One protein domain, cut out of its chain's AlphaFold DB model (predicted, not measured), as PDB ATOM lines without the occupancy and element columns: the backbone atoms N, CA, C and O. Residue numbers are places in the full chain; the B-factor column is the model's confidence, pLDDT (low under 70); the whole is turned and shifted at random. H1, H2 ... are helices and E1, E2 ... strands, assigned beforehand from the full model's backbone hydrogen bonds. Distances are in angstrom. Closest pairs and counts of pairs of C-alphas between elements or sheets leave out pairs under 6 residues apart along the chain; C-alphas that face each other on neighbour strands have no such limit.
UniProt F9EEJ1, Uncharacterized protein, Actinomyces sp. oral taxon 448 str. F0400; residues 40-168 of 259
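Overview. This is residues 40 to 168 of the 259 residues of an uncharacterized protein of Actinomyces sp. oral taxon 448 str. F0400 (UniProt F9EEJ1). There is little regular structure: one twisted sheet of five short strands stands among long loops, and a short helix, H1, lies off it. The printed part has 129 residues, 34 in named elements, in the order E1 E2 E3 E4 H1 E5, class mixed. The antiparallel sheet runs E4 E3 E2 E1 E5; E1 to E4 form a meander, each strand the antiparallel neighbour of the one before. The whole is compact, radius of gyration of the C-alphas 14.9 A, spanning 42 by 33 by 29 A.

Arrangement. E1, residues 48 to 50, and E2, residues 71 to 77, form a hairpin, with N 50 and O 73 within hydrogen-bond range at 3.0 A. E3, residues 92 to 97, forms a hairpin with E2 (N 73 and O 95, 2.9 A). E4, residues 121 to 126, forms one with E3 (N 94 and O 124, 2.8 A). H1, residues 138 to 144, is not on the sheet; every O i to N i+4 pair in it is within range. E5, residues 164 to 168, is antiparallel to E1, N 49 and O 165 at 2.8 A.

Along the chain. E1 begins at C-alpha 48 (-10.486, 9.669, 8.266); E5 ends at C-alpha 168 (-17.758, 15.019, 5.134). E2 is 17.6 A long.

Size, cuts and confidence. The printed part has no cut. The five links are long. Residues 155 to 160 stand free; 21 printed residues have a pLDDT under 70, among them residues 155 to 162.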
ATOM      1  N   ALA A  40      -4.487  14.759   2.087       66.56
ATOM      2  CA  ALA A  40      -3.081  14.405   2.034       66.56
ATOM      3  C   ALA A  40      -2.487  14.153   3.431       66.56
ATOM      4  O   ALA A  40      -1.426  13.540   3.524       66.56
ATOM      5  N   SER A  41      -3.110  14.646   4.512       80.38
ATOM      6  CA  SER A  41      -2.516  14.568   5.851       80.38
ATOM      7  C   SER A  41      -3.528  14.831   6.985       80.38
ATOM      8  O   SER A  41      -3.366  15.820   7.708       80.38
ATOM      9  N   PRO A  42      -4.522  13.951   7.214       85.81
ATOM     10  CA  PRO A  42      -5.408  14.069   8.376       85.81
ATOM     11  C   PRO A  42      -4.619  13.913   9.681       85.81
ATOM     12  O   PRO A  42      -3.662  13.133   9.718       85.81
ATOM     13  N   ASP A  43      -4.994  14.623  10.746       90.56
ATOM     14  CA  ASP A  43      -4.417  14.413  12.077       90.56
ATOM     15  C   ASP A  43      -4.815  13.026  12.629       90.56
ATOM     16  O   ASP A  43      -5.830  12.452  12.239       90.56
ATOM     17  N   VAL A  44      -4.044  12.487  13.576       93.19
ATOM     18  CA  VAL A  44      -4.356  11.217  14.249       93.19
ATOM     19  C   VAL A  44      -5.672  11.274  15.024       93.19
ATOM     20  O   VAL A  44      -6.261  10.231  15.278       93.19
ATOM     21  N   THR A  45      -6.158  12.460  15.398       93.62
ATOM     22  CA  THR A  45      -7.472  12.632  16.044       93.62
ATOM     23  C   THR A  45      -8.608  12.965  15.080       93.62
ATOM     24  O   THR A  45      -9.754  13.082  15.522       93.62
ATOM     25  N   ASP A  46      -8.328  13.161  13.793       93.56
ATOM     26  CA  ASP A  46      -9.360  13.498  12.817       93.56
ATOM     27  C   ASP A  46     -10.185  12.274  12.419       93.56
ATOM     28  O   ASP A  46      -9.770  11.119  12.550       93.56
ATOM     29  N   SER A  47     -11.391  12.529  11.921       94.94
ATOM     30  CA  SER A  47     -12.121  11.528  11.160       94.94
ATOM     31  C   SER A  47     -11.404  11.305   9.837       94.94
ATOM     32  O   SER A  47     -11.085  12.258   9.125       94.94
ATOM     33  N   SER A  48     -11.191  10.048   9.481       94.00
ATOM     34  CA  SER A  48     -10.486   9.669   8.266       94.00
ATOM     35  C   SER A  48     -10.986   8.327   7.749       94.00
ATOM     36  O   SER A  48     -11.556   7.518   8.481       94.00
ATOM     37  N   VAL A  49     -10.770   8.081   6.464       91.12
ATOM     38  CA  VAL A  49     -10.778   6.744   5.876       91.12
ATOM     39  C   VAL A  49      -9.345   6.467   5.448       91.12
ATOM     40  O   VAL A  49      -8.772   7.263   4.702       91.12
ATOM     41  N   PHE A  50      -8.757   5.390   5.962       89.12
ATOM     42  CA  PHE A  50      -7.302   5.192   6.010       89.12
ATOM     43  C   PHE A  50      -6.557   6.331   6.746       89.12
ATOM     44  O   PHE A  50      -7.162   7.128   7.470       89.12
ATOM     45  N   GLY A  51      -5.232   6.387   6.605       88.56
ATOM     46  CA  GLY A  51      -4.364   7.323   7.323       88.56
ATOM     47  C   GLY A  51      -3.878   6.812   8.686       88.56
ATOM     48  O   GLY A  51      -4.137   5.663   9.056       88.56
ATOM     49  N   PRO A  52      -3.120   7.641   9.426       92.25
ATOM     50  CA  PRO A  52      -2.588   7.259  10.724       92.25
ATOM     51  C   PRO A  52      -3.709   7.224  11.785       92.25
ATOM     52  O   PRO A  52      -4.469   8.185  11.905       92.25
ATOM     53  N   PRO A  53      -3.826   6.143  12.571       95.50
ATOM     54  CA  PRO A  53      -4.888   5.987  13.561       95.50
ATOM     55  C   PRO A  53      -4.659   6.841  14.812       95.50
ATOM     56  O   PRO A  53      -3.527   7.051  15.244       95.50
ATOM     57  N   PHE A  54      -5.743   7.206  15.494       96.56
ATOM     58  CA  PHE A  54      -5.677   7.573  16.906       96.56
ATOM     59  C   PHE A  54      -5.138   6.385  17.710       96.56
ATOM     60  O   PHE A  54      -5.711   5.290  17.673       96.56
ATOM     61  N   LEU A  55      -4.051   6.592  18.451       96.25
ATOM     62  CA  LEU A  55      -3.451   5.554  19.283       96.25
ATOM     63  C   LEU A  55      -2.980   6.169  20.605       96.25
ATOM     64  O   LEU A  55      -1.934   6.821  20.623       96.25
ATOM     65  N   PRO A  56      -3.721   5.993  21.709       94.50
ATOM     66  CA  PRO A  56      -3.299   6.507  23.003       94.50
ATOM     67  C   PRO A  56      -2.147   5.672  23.588       94.50
ATOM     68  O   PRO A  56      -1.800   4.585  23.106       94.50
ATOM     69  N   ASP A  57      -1.525   6.191  24.643       92.75
ATOM     70  CA  ASP A  57      -0.479   5.471  25.370       92.75
ATOM     71  C   ASP A  57      -1.011   4.156  25.957       92.75
ATOM     72  O   ASP A  57      -2.131   4.082  26.459       92.75
ATOM     73  N   GLY A  58      -0.195   3.102  25.893       92.00
ATOM     74  CA  GLY A  58      -0.550   1.773  26.405       92.00
ATOM     75  C   GLY A  58      -1.433   0.930  25.478       92.00
ATOM     76  O   GLY A  58      -1.520  -0.277  25.685       92.00
ATOM     77  N   GLU A  59      -2.019   1.512  24.430       95.25
ATOM     78  CA  GLU A  59      -2.732   0.761  23.391       95.25
ATOM     79  C   GLU A  59      -1.788   0.275  22.284       95.25
ATOM     80  O   GLU A  59      -0.766   0.903  21.988       95.25
ATOM     81  N   GLU A  60      -2.157  -0.832  21.639       95.56
ATOM     82  CA  GLU A  60      -1.447  -1.409  20.490       95.56
ATOM     83  C   GLU A  60      -2.314  -1.391  19.229       95.56
ATOM     84  O   GLU A  60      -3.542  -1.485  19.319       95.56
ATOM     85  N   ILE A  61      -1.685  -1.348  18.049       96.81
ATOM     86  CA  ILE A  61      -2.378  -1.536  16.767       96.81
ATOM     87  C   ILE A  61      -3.103  -2.895  16.777       96.81
ATOM     88  O   ILE A  61      -2.481  -3.904  17.126       96.81
ATOM     89  N   PRO A  62      -4.403  -2.953  16.424       95.81
ATOM     90  CA  PRO A  62      -5.124  -4.213  16.334       95.81
ATOM     91  C   PRO A  62      -4.429  -5.197  15.402       95.81
ATOM     92  O   PRO A  62      -4.031  -4.843  14.295       95.81
ATOM     93  N   ARG A  63      -4.349  -6.449  15.847       94.31
ATOM     94  CA  ARG A  63      -3.870  -7.562  15.037       94.31
ATOM     95  C   ARG A  63      -4.990  -8.552  14.753       94.31
ATOM     96  O   ARG A  63      -5.967  -8.644  15.517       94.31
ATOM     97  N   ASP A  64      -4.840  -9.258  13.645       89.69
ATOM     98  CA  ASP A  64      -5.675 -10.391  13.280       89.69
ATOM     99  C   ASP A  64      -5.344 -11.629  14.143       89.69
ATOM    100  O   ASP A  64      -4.593 -11.574  15.124       89.69
ATOM    101  N   TRP A  65      -5.929 -12.772  13.794       87.06
ATOM    102  CA  TRP A  65      -5.682 -14.043  14.475       87.06
ATOM    103  C   TRP A  65      -4.296 -14.655  14.187       87.06
ATOM    104  O   TRP A  65      -3.881 -15.557  14.917       87.06
ATOM    105  N   ARG A  66      -3.585 -14.178  13.157       88.38
ATOM    106  CA  ARG A  66      -2.231 -14.605  12.762       88.38
ATOM    107  C   ARG A  66      -1.143 -13.748  13.414       88.38
ATOM    108  O   ARG A  66       0.011 -14.163  13.450       88.38
ATOM    109  N   GLY A  67      -1.515 -12.599  13.977       91.31
ATOM    110  CA  GLY A  67      -0.601 -11.626  14.574       91.31
ATOM    111  C   GLY A  67      -0.193 -10.494  13.627       91.31
ATOM    112  O   GLY A  67       0.625  -9.658  14.016       91.31
ATOM    113  N   GLU A  68      -0.776 -10.425  12.433       91.19
ATOM    114  CA  GLU A  68      -0.536  -9.363  11.458       91.19
ATOM    115  C   GLU A  68      -1.375  -8.128  11.786       91.19
ATOM    116  O   GLU A  68      -2.467  -8.228  12.352       91.19
ATOM    117  N   GLN A  69      -0.856  -6.935  11.486       93.88
ATOM    118  CA  GLN A  69      -1.586  -5.693  11.748       93.88
ATOM    119  C   GLN A  69      -2.805  -5.580  10.834       93.88
ATOM    120  O   GLN A  69      -2.699  -5.733   9.620       93.88
ATOM    121  N   LEU A  70      -3.949  -5.226  11.419       92.62
ATOM    122  CA  LEU A  70      -5.125  -4.844  10.650       92.62
ATOM    123  C   LEU A  70      -4.940  -3.440  10.063       92.62
ATOM    124  O   LEU A  70      -4.329  -2.564  10.680       92.62
ATOM    125  N   THR A  71      -5.553  -3.204   8.907       91.75
ATOM    126  CA  THR A  71      -5.631  -1.885   8.280       91.75
ATOM    127  C   THR A  71      -6.810  -1.101   8.859       91.75
ATOM    128  O   THR A  71      -7.932  -1.604   8.957       91.75
ATOM    129  N   LEU A  72      -6.577   0.155   9.237       93.50
ATOM    130  CA  LEU A  72      -7.625   1.113   9.576       93.50
ATOM    131  C   LEU A  72      -8.435   1.428   8.317       93.50
ATOM    132  O   LEU A  72      -7.946   2.099   7.411       93.50
ATOM    133  N   LEU A  73      -9.696   1.000   8.287       91.81
ATOM    134  CA  LEU A  73     -10.624   1.411   7.239       91.81
ATOM    135  C   LEU A  73     -11.132   2.812   7.501       91.81
ATOM    136  O   LEU A  73     -11.103   3.650   6.610       91.81
ATOM    137  N   ALA A  74     -11.632   3.054   8.708       93.62
ATOM    138  CA  ALA A  74     -12.220   4.332   9.048       93.62
ATOM    139  C   ALA A  74     -12.047   4.649  10.524       93.62
ATOM    140  O   ALA A  74     -12.201   3.787  11.391       93.62
ATOM    141  N   GLN A  75     -11.807   5.922  10.786       95.62
ATOM    142  CA  GLN A  75     -11.880   6.540  12.089       95.62
ATOM    143  C   GLN A  75     -12.906   7.668  12.044       95.62
ATOM    144  O   GLN A  75     -12.958   8.442  11.093       95.62
ATOM    145  N   VAL A  76     -13.722   7.777  13.085       95.75
ATOM    146  CA  VAL A  76     -14.703   8.847  13.236       95.75
ATOM    147  C   VAL A  76     -14.508   9.485  14.598       95.75
ATOM    148  O   VAL A  76     -14.761   8.860  15.631       95.75
ATOM    149  N   ASN A  77     -14.073  10.738  14.594       95.12
ATOM    150  CA  ASN A  77     -14.118  11.585  15.770       95.12
ATOM    151  C   ASN A  77     -15.548  12.107  15.925       95.12
ATOM    152  O   ASN A  77     -16.026  12.904  15.118       95.12
ATOM    153  N   LEU A  78     -16.244  11.655  16.967       94.62
ATOM    154  CA  LEU A  78     -17.664  11.945  17.157       94.62
ATOM    155  C   LEU A  78     -17.945  13.441  17.366       94.62
ATOM    156  O   LEU A  78     -19.042  13.895  17.059       94.62
ATOM    157  N   THR A  79     -16.947  14.221  17.794       92.88
ATOM    158  CA  THR A  79     -17.065  15.685  17.919       92.88
ATOM    159  C   THR A  79     -17.112  16.407  16.568       92.88
ATOM    160  O   THR A  79     -17.554  17.551  16.497       92.88
ATOM    161  N   GLN A  80     -16.684  15.741  15.489       93.81
ATOM    162  CA  GLN A  80     -16.736  16.259  14.118       93.81
ATOM    163  C   GLN A  80     -18.047  15.901  13.405       93.81
ATOM    164  O   GLN A  80     -18.295  16.358  12.286       93.81
ATOM    165  N   LEU A  81     -18.901  15.090  14.035       94.75
ATOM    166  CA  LEU A  81     -20.228  14.800  13.516       94.75
ATOM    167  C   LEU A  81     -21.169  15.987  13.778       94.75
ATOM    168  O   LEU A  81     -21.074  16.642  14.817       94.75
ATOM    169  N   PRO A  82     -22.136  16.253  12.882       94.62
ATOM    170  CA  PRO A  82     -23.247  17.135  13.221       94.62
ATOM    171  C   PRO A  82     -24.004  16.584  14.437       94.62
ATOM    172  O   PRO A  82     -24.045  15.369  14.641       94.62
ATOM    173  N   ALA A  83     -24.632  17.464  15.224       93.56
ATOM    174  CA  ALA A  83     -25.456  17.057  16.362       93.56
ATOM    175  C   ALA A  83     -26.478  15.994  15.929       93.56
ATOM    176  O   ALA A  83     -27.219  16.201  14.967       93.56
ATOM    177  N   ASN A  84     -26.466  14.852  16.612       93.00
ATOM    178  CA  ASN A  84     -27.239  13.674  16.244       93.00
ATOM    179  C   ASN A  84     -27.615  12.858  17.489       93.00
ATOM    180  O   ASN A  84     -27.043  13.028  18.565       93.00
ATOM    181  N   SER A  85     -28.579  11.966  17.314       90.00
ATOM    182  CA  SER A  85     -29.094  11.027  18.315       90.00
ATOM    183  C   SER A  85     -28.500   9.617  18.193       90.00
ATOM    184  O   SER A  85     -28.816   8.740  18.994       90.00
ATOM    185  N   VAL A  86     -27.655   9.392  17.182       88.31
ATOM    186  CA  VAL A  86     -27.126   8.074  16.803       88.31
ATOM    187  C   VAL A  86     -25.900   7.699  17.635       88.31
ATOM    188  O   VAL A  86     -25.758   6.549  18.046       88.31
ATOM    189  N   PHE A  87     -25.005   8.657  17.862       90.62
ATOM    190  CA  PHE A  87     -23.722   8.450  18.521       90.62
ATOM    191  C   PHE A  87     -23.607   9.257  19.810       90.62
ATOM    192  O   PHE A  87     -24.290  10.260  20.014       90.62
ATOM    193  N   SER A  88     -22.690   8.829  20.678       88.69
ATOM    194  CA  SER A  88     -22.271   9.626  21.830       88.69
ATOM    195  C   SER A  88     -21.737  10.999  21.385       88.69
ATOM    196  O   SER A  88     -21.155  11.096  20.306       88.69
ATOM    197  N   PRO A  89     -21.852  12.053  22.218       87.12
ATOM    198  CA  PRO A  89     -21.401  13.399  21.843       87.12
ATOM    199  C   PRO A  89     -19.899  13.522  21.556       87.12
ATOM    200  O   PRO A  89     -19.478  14.454  20.878       87.12
ATOM    201  N   ALA A  90     -19.084  12.623  22.112       91.56
ATOM    202  CA  ALA A  90     -17.636  12.659  21.992       91.56
ATOM    203  C   ALA A  90     -17.034  11.252  22.089       91.56
ATOM    204  O   ALA A  90     -17.655  10.315  22.604       91.56
ATOM    205  N   GLY A  91     -15.813  11.123  21.583       94.12
ATOM    206  CA  GLY A  91     -15.085   9.866  21.477       94.12
ATOM    207  C   GLY A  91     -14.543   9.633  20.071       94.12
ATOM    208  O   GLY A  91     -14.889  10.350  19.130       94.12
ATOM    209  N   ILE A  92     -13.712   8.606  19.929       95.81
ATOM    210  CA  ILE A  92     -13.183   8.152  18.644       95.81
ATOM    211  C   ILE A  92     -13.628   6.709  18.406       95.81
ATOM    212  O   ILE A  92     -13.334   5.812  19.198       95.81
ATOM    213  N   LEU A  93     -14.355   6.490  17.311       96.12
ATOM    214  CA  LEU A  93     -14.742   5.171  16.816       96.12
ATOM    215  C   LEU A  93     -13.799   4.765  15.687       96.12
ATOM    216  O   LEU A  93     -13.563   5.552  14.776       96.12
ATOM    217  N   GLN A  94     -13.306   3.533  15.712       96.81
ATOM    218  CA  GLN A  94     -12.448   2.984  14.668       96.81
ATOM    219  C   GLN A  94     -12.973   1.647  14.163       96.81
ATOM    220  O   GLN A  94     -13.426   0.806  14.947       96.81
ATOM    221  N   VAL A  95     -12.835   1.438  12.859       94.69
ATOM    222  CA  VAL A  95     -13.116   0.184  12.166       94.69
ATOM    223  C   VAL A  95     -11.854  -0.262  11.440       94.69
ATOM    224  O   VAL A  95     -11.267   0.495  10.666       94.69
ATOM    225  N   TRP A  96     -11.464  -1.502  11.695       93.38
ATOM    226  CA  TRP A  96     -10.245  -2.131  11.207       93.38
ATOM    227  C   TRP A  96     -10.588  -3.418  10.469       93.38
ATOM    228  O   TRP A  96     -11.479  -4.140  10.923       93.38
ATOM    229  N   LEU A  97      -9.866  -3.735   9.399       89.88
ATOM    230  CA  LEU A  97      -9.987  -5.006   8.685       89.88
ATOM    231  C   LEU A  97      -8.674  -5.452   8.044       89.88
ATOM    232  O   LEU A  97      -7.747  -4.666   7.860       89.88
ATOM    233  N   GLU A  98      -8.616  -6.738   7.740       87.75
ATOM    234  CA  GLU A  98      -7.627  -7.338   6.855       87.75
ATOM    235  C   GLU A  98      -7.899  -6.882   5.411       87.75
ATOM    236  O   GLU A  98      -9.048  -6.911   4.968       87.75
ATOM    237  N   CYS A  99      -6.859  -6.393   4.730       81.62
ATOM    238  CA  CYS A  99      -6.911  -5.826   3.375       81.62
ATOM    239  C   CYS A  99      -5.812  -6.457   2.502       81.62
ATOM    240  O   CYS A  99      -4.983  -5.747   1.923       81.62
ATOM    241  N   THR A 100      -5.737  -7.787   2.496       77.19
ATOM    242  CA  THR A 100      -4.630  -8.529   1.875       77.19
ATOM    243  C   THR A 100      -5.115  -9.352   0.691       77.19
ATOM    244  O   THR A 100      -6.248  -9.824   0.681       77.19
ATOM    245  N   GLU A 101      -4.254  -9.574  -0.304       72.31
ATOM    246  CA  GLU A 101      -4.591 -10.452  -1.441       72.31
ATOM    247  C   GLU A 101      -4.984 -11.879  -0.997       72.31
ATOM    248  O   GLU A 101      -5.784 -12.545  -1.659       72.31
ATOM    249  N   ASP A 102      -4.462 -12.331   0.148       71.56
ATOM    250  CA  ASP A 102      -4.727 -13.652   0.728       71.56
ATOM    251  C   ASP A 102      -6.116 -13.763   1.393       71.56
ATOM    252  O   ASP A 102      -6.603 -14.877   1.604       71.56
ATOM    253  N   ASP A 103      -6.773 -12.643   1.729       66.62
ATOM    254  CA  ASP A 103      -8.023 -12.631   2.510       66.62
ATOM    255  C   ASP A 103      -9.272 -13.046   1.709       66.62
ATOM    256  O   ASP A 103     -10.311 -13.402   2.278       66.62
ATOM    257  N   GLY A 104      -9.177 -12.992   0.376       59.09
ATOM    258  CA  GLY A 104     -10.189 -13.447  -0.570       59.09
ATOM    259  C   GLY A 104     -11.564 -12.765  -0.513       59.09
ATOM    260  O   GLY A 104     -12.447 -13.257  -1.216       59.09
ATOM    261  N   ALA A 105     -11.766 -11.705   0.293       67.75
ATOM    262  CA  ALA A 105     -12.917 -10.774   0.316       67.75
ATOM    263  C   ALA A 105     -13.051 -10.015   1.663       67.75
ATOM    264  O   ALA A 105     -14.150  -9.952   2.227       67.75
ATOM    265  N   TYR A 106     -11.975  -9.448   2.211       72.12
ATOM    266  CA  TYR A 106     -12.007  -8.672   3.464       72.12
ATOM    267  C   TYR A 106     -12.583  -9.476   4.645       72.12
ATOM    268  O   TYR A 106     -13.403  -8.991   5.431       72.12
ATOM    269  N   GLY A 107     -12.230 -10.764   4.702       64.88
ATOM    270  CA  GLY A 107     -12.733 -11.733   5.677       64.88
ATOM    271  C   GLY A 107     -14.019 -12.470   5.278       64.88
ATOM    272  O   GLY A 107     -14.334 -13.476   5.905       64.88
ATOM    273  N   MET A 108     -14.745 -12.053   4.233       63.78
ATOM    274  CA  MET A 108     -15.988 -12.719   3.788       63.78
ATOM    275  C   MET A 108     -15.757 -14.057   3.063       63.78
ATOM    276  O   MET A 108     -16.714 -14.805   2.855       63.78
ATOM    277  N   GLY A 109     -14.525 -14.334   2.625       63.41
ATOM    278  CA  GLY A 109     -14.154 -15.556   1.904       63.41
ATOM    279  C   GLY A 109     -13.876 -16.765   2.804       63.41
ATOM    280  O   GLY A 109     -13.726 -17.876   2.297       63.41
ATOM    281  N   ASP A 110     -13.821 -16.566   4.124       68.00
ATOM    282  CA  ASP A 110     -13.554 -17.625   5.096       68.00
ATOM    283  C   ASP A 110     -14.816 -18.496   5.307       68.00
ATOM    284  O   ASP A 110     -15.879 -17.965   5.635       68.00
ATOM    285  N   PRO A 111     -14.761 -19.831   5.140       69.69
ATOM    286  CA  PRO A 111     -15.886 -20.711   5.466       69.69
ATOM    287  C   PRO A 111     -16.314 -20.650   6.946       69.69
ATOM    288  O   PRO A 111     -17.474 -20.937   7.244       69.69
ATOM    289  N   ASP A 112     -15.425 -20.232   7.852       71.12
ATOM    290  CA  ASP A 112     -15.708 -19.947   9.264       71.12
ATOM    291  C   ASP A 112     -16.047 -18.462   9.511       71.12
ATOM    292  O   ASP A 112     -16.033 -17.990  10.659       71.12
ATOM    293  N   PHE A 113     -16.360 -17.708   8.449       71.25
ATOM    294  CA  PHE A 113     -16.740 -16.307   8.542       71.25
ATOM    295  C   PHE A 113     -17.900 -16.121   9.519       71.25
ATOM    296  O   PHE A 113     -18.967 -16.734   9.424       71.25
ATOM    297  N   SER A 114     -17.702 -15.196  10.452       79.56
ATOM    298  CA  SER A 114     -18.741 -14.740  11.356       79.56
ATOM    299  C   SER A 114     -18.787 -13.217  11.315       79.56
ATOM    300  O   SER A 114     -17.774 -12.576  11.599       79.56
ATOM    301  N   PRO A 115     -19.966 -12.613  11.070       77.25
ATOM    302  CA  PRO A 115     -20.108 -11.159  10.996       77.25
ATOM    303  C   PRO A 115     -19.880 -10.458  12.346       77.25
ATOM    304  O   PRO A 115     -19.879  -9.234  12.420       77.25
ATOM    305  N   THR A 116     -19.717 -11.223  13.429       83.62
ATOM    306  CA  THR A 116     -19.516 -10.715  14.791       83.62
ATOM    307  C   THR A 116     -18.201 -11.168  15.419       83.62
ATOM    308  O   THR A 116     -17.774 -10.578  16.412       83.62
ATOM    309  N   ALA A 117     -17.552 -12.210  14.888       86.75
ATOM    310  CA  ALA A 117     -16.275 -12.671  15.420       86.75
ATOM    311  C   ALA A 117     -15.141 -11.801  14.870       86.75
ATOM    312  O   ALA A 117     -14.742 -11.927  13.718       86.75
ATOM    313  N   GLN A 118     -14.601 -10.936  15.724       89.12
ATOM    314  CA  GLN A 118     -13.535  -9.984  15.401       89.12
ATOM    315  C   GLN A 118     -12.156 -10.668  15.264       89.12
ATOM    316  O   GLN A 118     -11.244 -10.407  16.051       89.12
ATOM    317  N   LYS A 119     -12.035 -11.610  14.317       87.75
ATOM    318  CA  LYS A 119     -10.791 -12.330  13.983       87.75
ATOM    319  C   LYS A 119      -9.978 -11.600  12.910       87.75
ATOM    320  O   LYS A 119      -8.785 -11.414  13.094       87.75
ATOM    321  N   THR A 120     -10.642 -11.198  11.830       87.31
ATOM    322  CA  THR A 120     -10.073 -10.514  10.649       87.31
ATOM    323  C   THR A 120     -10.517  -9.050  10.559       87.31
ATOM    324  O   THR A 120     -10.133  -8.314   9.659       87.31
ATOM    325  N   PHE A 121     -11.324  -8.599  11.521       90.75
ATOM    326  CA  PHE A 121     -11.735  -7.209  11.675       90.75
ATOM    327  C   PHE A 121     -11.755  -6.827  13.154       90.75
ATOM    328  O   PHE A 121     -11.822  -7.691  14.033       90.75
ATOM    329  N   ARG A 122     -11.721  -5.525  13.443       93.75
ATOM    330  CA  ARG A 122     -11.852  -4.998  14.806       93.75
ATOM    331  C   ARG A 122     -12.661  -3.712  14.809       93.75
ATOM    332  O   ARG A 122     -12.471  -2.853  13.956       93.75
ATOM    333  N   VAL A 123     -13.518  -3.548  15.809       94.94
ATOM    334  CA  VAL A 123     -14.175  -2.271  16.104       94.94
ATOM    335  C   VAL A 123     -13.724  -1.816  17.482       94.94
ATOM    336  O   VAL A 123     -13.841  -2.564  18.453       94.94
ATOM    337  N   ARG A 124     -13.189  -0.599  17.571       95.50
ATOM    338  CA  ARG A 124     -12.735   0.005  18.829       95.50
ATOM    339  C   ARG A 124     -13.438   1.327  19.060       95.50
ATOM    340  O   ARG A 124     -13.622   2.100  18.127       95.50
ATOM    341  N   PHE A 125     -13.808   1.581  20.308       95.19
ATOM    342  CA  PHE A 125     -14.393   2.847  20.721       95.19
ATOM    343  C   PHE A 125     -13.633   3.395  21.924       95.19
ATOM    344  O   PHE A 125     -13.559   2.741  22.963       95.19
ATOM    345  N   PHE A 126     -13.091   4.598  21.767       94.25
ATOM    346  CA  PHE A 126     -12.407   5.349  22.810       94.25
ATOM    347  C   PHE A 126     -13.323   6.486  23.272       94.25
ATOM    348  O   PHE A 126     -13.444   7.487  22.561       94.25
ATOM    349  N   PRO A 127     -14.017   6.347  24.415       91.38
ATOM    350  CA  PRO A 127     -14.878   7.406  24.922       91.38
ATOM    351  C   PRO A 127     -14.038   8.594  25.403       91.38
ATOM    352  O   PRO A 127     -13.069   8.420  26.141       91.38
ATOM    353  N   ASP A 128     -14.444   9.809  25.042       82.81
ATOM    354  CA  ASP A 128     -13.910  11.022  25.661       82.81
ATOM    355  C   ASP A 128     -14.602  11.193  27.023       82.81
ATOM    356  O   ASP A 128     -15.748  11.635  27.120       82.81
ATOM    357  N   GLY A 129     -13.938  10.747  28.090       66.62
ATOM    358  CA  GLY A 129     -14.444  10.785  29.467       66.62
ATOM    359  C   GLY A 129     -14.469  12.184  30.099       66.62
ATOM    360  O   GLY A 129     -14.384  12.287  31.320       66.62
ATOM    361  N   GLY A 130     -14.522  13.256  29.298       58.09
ATOM    362  CA  GLY A 130     -14.425  14.648  29.752       58.09
ATOM    363  C   GLY A 130     -12.990  15.175  29.834       58.09
ATOM    364  O   GLY A 130     -12.759  16.241  30.403       58.09
ATOM    365  N   THR A 131     -12.030  14.440  29.269       56.78
ATOM    366  CA  THR A 131     -10.627  14.848  29.141       56.78
ATOM    367  C   THR A 131     -10.268  14.663  27.680       56.78
ATOM    368  O   THR A 131     -10.373  13.543  27.188       56.78
ATOM    369  N   SER A 132      -9.859  15.740  27.005       68.31
ATOM    370  CA  SER A 132      -9.544  15.709  25.573       68.31
ATOM    371  C   SER A 132      -8.668  14.498  25.240       68.31
ATOM    372  O   SER A 132      -7.596  14.314  25.830       68.31
ATOM    373  N   LEU A 133      -9.166  13.639  24.343       82.25
ATOM    374  CA  LEU A 133      -8.479  12.418  23.932       82.25
ATOM    375  C   LEU A 133      -7.057  12.747  23.473       82.25
ATOM    376  O   LEU A 133      -6.854  13.551  22.568       82.25
ATOM    377  N   THR A 134      -6.072  12.117  24.108       88.88
ATOM    378  CA  THR A 134      -4.654  12.344  23.812       88.88
ATOM    379  C   THR A 134      -4.091  11.131  23.086       88.88
ATOM    380  O   THR A 134      -4.135  10.016  23.602       88.88
ATOM    381  N   SER A 135      -3.582  11.356  21.878       92.44
ATOM    382  CA  SER A 135      -2.872  10.347  21.090       92.44
ATOM    383  C   SER A 135      -1.369  10.433  21.344       92.44
ATOM    384  O   SER A 135      -0.849  11.507  21.657       92.44
ATOM    385  N   ARG A 136      -0.657   9.332  21.094       95.19
ATOM    386  CA  ARG A 136       0.788   9.362  20.845       95.19
ATOM    387  C   ARG A 136       1.110  10.331  19.698       95.19
ATOM    388  O   ARG A 136       0.265  10.521  18.812       95.19
ATOM    389  N   PRO A 137       2.324  10.911  19.659       94.88
ATOM    390  CA  PRO A 137       2.745  11.767  18.559       94.88
ATOM    391  C   PRO A 137       2.616  11.058  17.209       94.88
ATOM    392  O   PRO A 137       3.001   9.897  17.077       94.88
ATOM    393  N   ARG A 138       2.153  11.778  16.182       93.06
ATOM    394  CA  ARG A 138       1.958  11.243  14.824       93.06
ATOM    395  C   ARG A 138       3.151  10.428  14.315       93.06
ATOM    396  O   ARG A 138       2.961   9.323  13.827       93.06
ATOM    397  N   ALA A 139       4.368  10.948  14.463       94.12
ATOM    398  CA  ALA A 139       5.577  10.274  13.988       94.12
ATOM    399  C   ALA A 139       5.815   8.912  14.670       94.12
ATOM    400  O   ALA A 139       6.342   7.995  14.048       94.12
ATOM    401  N   GLU A 140       5.421   8.765  15.938       95.81
ATOM    402  CA  GLU A 140       5.481   7.480  16.639       95.81
ATOM    403  C   GLU A 140       4.405   6.527  16.112       95.81
ATOM    404  O   GLU A 140       4.702   5.372  15.816       95.81
ATOM    405  N   VAL A 141       3.176   7.021  15.930       95.00
ATOM    406  CA  VAL A 141       2.078   6.239  15.349       95.00
ATOM    407  C   VAL A 141       2.458   5.716  13.965       95.00
ATOM    408  O   VAL A 141       2.338   4.523  13.717       95.00
ATOM    409  N   GLU A 142       2.976   6.572  13.084       92.62
ATOM    410  CA  GLU A 142       3.424   6.196  11.736       92.62
ATOM    411  C   GLU A 142       4.611   5.220  11.762       92.62
ATOM    412  O   GLU A 142       4.749   4.376  10.877       92.62
ATOM    413  N   ALA A 143       5.471   5.284  12.783       94.19
ATOM    414  CA  ALA A 143       6.545   4.312  12.944       94.19
ATOM    415  C   ALA A 143       6.018   2.921  13.343       94.19
ATOM    416  O   ALA A 143       6.572   1.916  12.886       94.19
ATOM    417  N   LEU A 144       4.973   2.874  14.177       95.31
ATOM    418  CA  LEU A 144       4.345   1.652  14.692       95.31
ATOM    419  C   LEU A 144       3.348   1.022  13.710       95.31
ATOM    420  O   LEU A 144       3.214  -0.203  13.686       95.31
ATOM    421  N   TYR A 145       2.639   1.840  12.935       94.50
ATOM    422  CA  TYR A 145       1.553   1.423  12.056       94.50
ATOM    423  C   TYR A 145       2.071   1.140  10.643       94.50
ATOM    424  O   TYR A 145       2.365   2.049   9.869       94.50
ATOM    425  N   ARG A 146       2.203  -0.149  10.324       91.62
ATOM    426  CA  ARG A 146       2.695  -0.660   9.039       91.62
ATOM    427  C   ARG A 146       1.851  -1.863   8.615       91.62
ATOM    428  O   ARG A 146       2.346  -2.990   8.668       91.62
ATOM    429  N   PRO A 147       0.572  -1.649   8.281       89.94
ATOM    430  CA  PRO A 147      -0.298  -2.740   7.883       89.94
ATOM    431  C   PRO A 147       0.043  -3.219   6.468       89.94
ATOM    432  O   PRO A 147       0.569  -2.459   5.650       89.94
ATOM    433  N   ASP A 148      -0.318  -4.463   6.169       85.38
ATOM    434  CA  ASP A 148      -0.464  -4.904   4.786       85.38
ATOM    435  C   ASP A 148      -1.816  -4.406   4.255       85.38
ATOM    436  O   ASP A 148      -2.879  -4.688   4.817       85.38
ATOM    437  N   CYS A 149      -1.752  -3.613   3.189       80.88
ATOM    438  CA  CYS A 149      -2.907  -3.095   2.466       80.88
ATOM    439  C   CYS A 149      -2.713  -3.294   0.954       80.88
ATOM    440  O   CYS A 149      -2.989  -2.398   0.153       80.88
ATOM    441  N   SER A 150      -2.180  -4.455   0.568       79.62
ATOM    442  CA  SER A 150      -1.997  -4.873  -0.829       79.62
ATOM    443  C   SER A 150      -3.300  -4.858  -1.635       79.62
ATOM    444  O   SER A 150      -3.270  -4.564  -2.830       79.62
ATOM    445  N   GLN A 151      -4.448  -5.072  -0.984       78.88
ATOM    446  CA  GLN A 151      -5.762  -5.009  -1.612       78.88
ATOM    447  C   GLN A 151      -6.696  -4.066  -0.833       78.88
ATOM    448  O   GLN A 151      -7.392  -4.495   0.083       78.88
ATOM    449  N   PRO A 152      -6.741  -2.760  -1.154       75.50
ATOM    450  CA  PRO A 152      -7.606  -1.822  -0.448       75.50
ATOM    451  C   PRO A 152      -9.097  -2.019  -0.805       75.50
ATOM    452  O   PRO A 152      -9.439  -2.170  -1.979       75.50
ATOM    453  N   PRO A 153     -10.026  -1.895   0.168       71.81
ATOM    454  CA  PRO A 153     -11.476  -2.022  -0.041       71.81
ATOM    455  C   PRO A 153     -12.113  -0.875  -0.832       71.81
ATOM    456  O   PRO A 153     -13.316  -0.894  -1.103       71.81
ATOM    457  N   ILE A 154     -11.331   0.146  -1.177       73.31
ATOM    458  CA  ILE A 154     -11.773   1.309  -1.935       73.31
ATOM    459  C   ILE A 154     -10.891   1.407  -3.173       73.31
ATOM    460  O   ILE A 154      -9.678   1.568  -3.063       73.31
ATOM    461  N   GLU A 155     -11.514   1.344  -4.349       66.88
ATOM    462  CA  GLU A 155     -10.845   1.648  -5.610       66.88
ATOM    463  C   GLU A 155     -10.466   3.133  -5.620       66.88
ATOM    464  O   GLU A 155     -11.325   4.019  -5.664       66.88
ATOM    465  N   ILE A 156      -9.167   3.407  -5.550       62.59
ATOM    466  CA  ILE A 156      -8.608   4.742  -5.728       62.59
ATOM    467  C   ILE A 156      -7.906   4.732  -7.081       62.59
ATOM    468  O   ILE A 156      -6.970   3.965  -7.281       62.59
ATOM    469  N   ASP A 157      -8.356   5.595  -7.998       56.28
ATOM    470  CA  ASP A 157      -7.875   5.653  -9.389       56.28
ATOM    471  C   ASP A 157      -6.334   5.709  -9.503       56.28
ATOM    472  O   ASP A 157      -5.773   5.221 -10.482       56.28
ATOM    473  N   HIS A 158      -5.659   6.280  -8.494       54.81
ATOM    474  CA  HIS A 158      -4.203   6.321  -8.352       54.81
ATOM    475  C   HIS A 158      -3.814   6.198  -6.868       54.81
ATOM    476  O   HIS A 158      -3.970   7.156  -6.110       54.81
ATOM    477  N   TRP A 159      -3.329   5.022  -6.457       52.47
ATOM    478  CA  TRP A 159      -2.884   4.754  -5.080       52.47
ATOM    479  C   TRP A 159      -1.698   5.635  -4.657       52.47
ATOM    480  O   TRP A 159      -1.618   6.045  -3.503       52.47
ATOM    481  N   ASP A 160      -0.836   6.002  -5.610       55.78
ATOM    482  CA  ASP A 160       0.421   6.718  -5.349       55.78
ATOM    483  C   ASP A 160       0.241   8.121  -4.722       55.78
ATOM    484  O   ASP A 160       1.196   8.655  -4.162       55.78
ATOM    485  N   ASP A 161      -0.972   8.695  -4.743       51.62
ATOM    486  CA  ASP A 161      -1.249  10.064  -4.272       51.62
ATOM    487  C   ASP A 161      -2.222  10.161  -3.078       51.62
ATOM    488  O   ASP A 161      -2.497  11.268  -2.603       51.62
ATOM    489  N   VAL A 162      -2.803   9.054  -2.597       55.66
ATOM    490  CA  VAL A 162      -3.865   9.104  -1.572       55.66
ATOM    491  C   VAL A 162      -3.568   8.149  -0.422       55.66
ATOM    492  O   VAL A 162      -3.873   6.963  -0.478       55.66
ATOM    493  N   THR A 163      -3.022   8.700   0.661       70.44
ATOM    494  CA  THR A 163      -2.763   7.983   1.921       70.44
ATOM    495  C   THR A 163      -3.978   7.959   2.853       70.44
ATOM    496  O   THR A 163      -4.060   7.101   3.733       70.44
ATOM    497  N   ALA A 164      -4.920   8.892   2.670       84.50
ATOM    498  CA  ALA A 164      -6.159   8.981   3.429       84.50
ATOM    499  C   ALA A 164      -7.257   9.762   2.683       84.50
ATOM    500  O   ALA A 164      -7.008  10.524   1.744       84.50
ATOM    501  N   LEU A 165      -8.500   9.592   3.128       88.12
ATOM    502  CA  LEU A 165      -9.645  10.393   2.707       88.12
ATOM    503  C   LEU A 165     -10.276  11.062   3.926       88.12
ATOM    504  O   LEU A 165     -10.402  10.451   4.988       88.12
ATOM    505  N   ARG A 166     -10.737  12.298   3.752       91.00
ATOM    506  CA  ARG A 166     -11.499  13.026   4.763       91.00
ATOM    507  C   ARG A 166     -12.997  12.833   4.527       91.00
ATOM    508  O   ARG A 166     -13.489  13.182   3.448       91.00
ATOM    509  N   PRO A 167     -13.740  12.311   5.515       92.31
ATOM    510  CA  PRO A 167     -15.184  12.221   5.441       92.31
ATOM    511  C   PRO A 167     -15.847  13.572   5.742       92.31
ATOM    512  O   PRO A 167     -15.562  14.224   6.745       92.31
ATOM    513  N   GLY A 168     -16.774  13.975   4.878       93.12
ATOM    514  CA  GLY A 168     -17.758  15.019   5.134       93.12
ATOM    515  C   GLY A 168     -19.063  14.410   5.642       93.12
ATOM    516  O   GLY A 168     -19.554  13.428   5.082       93.12
TER     517      GLY A 168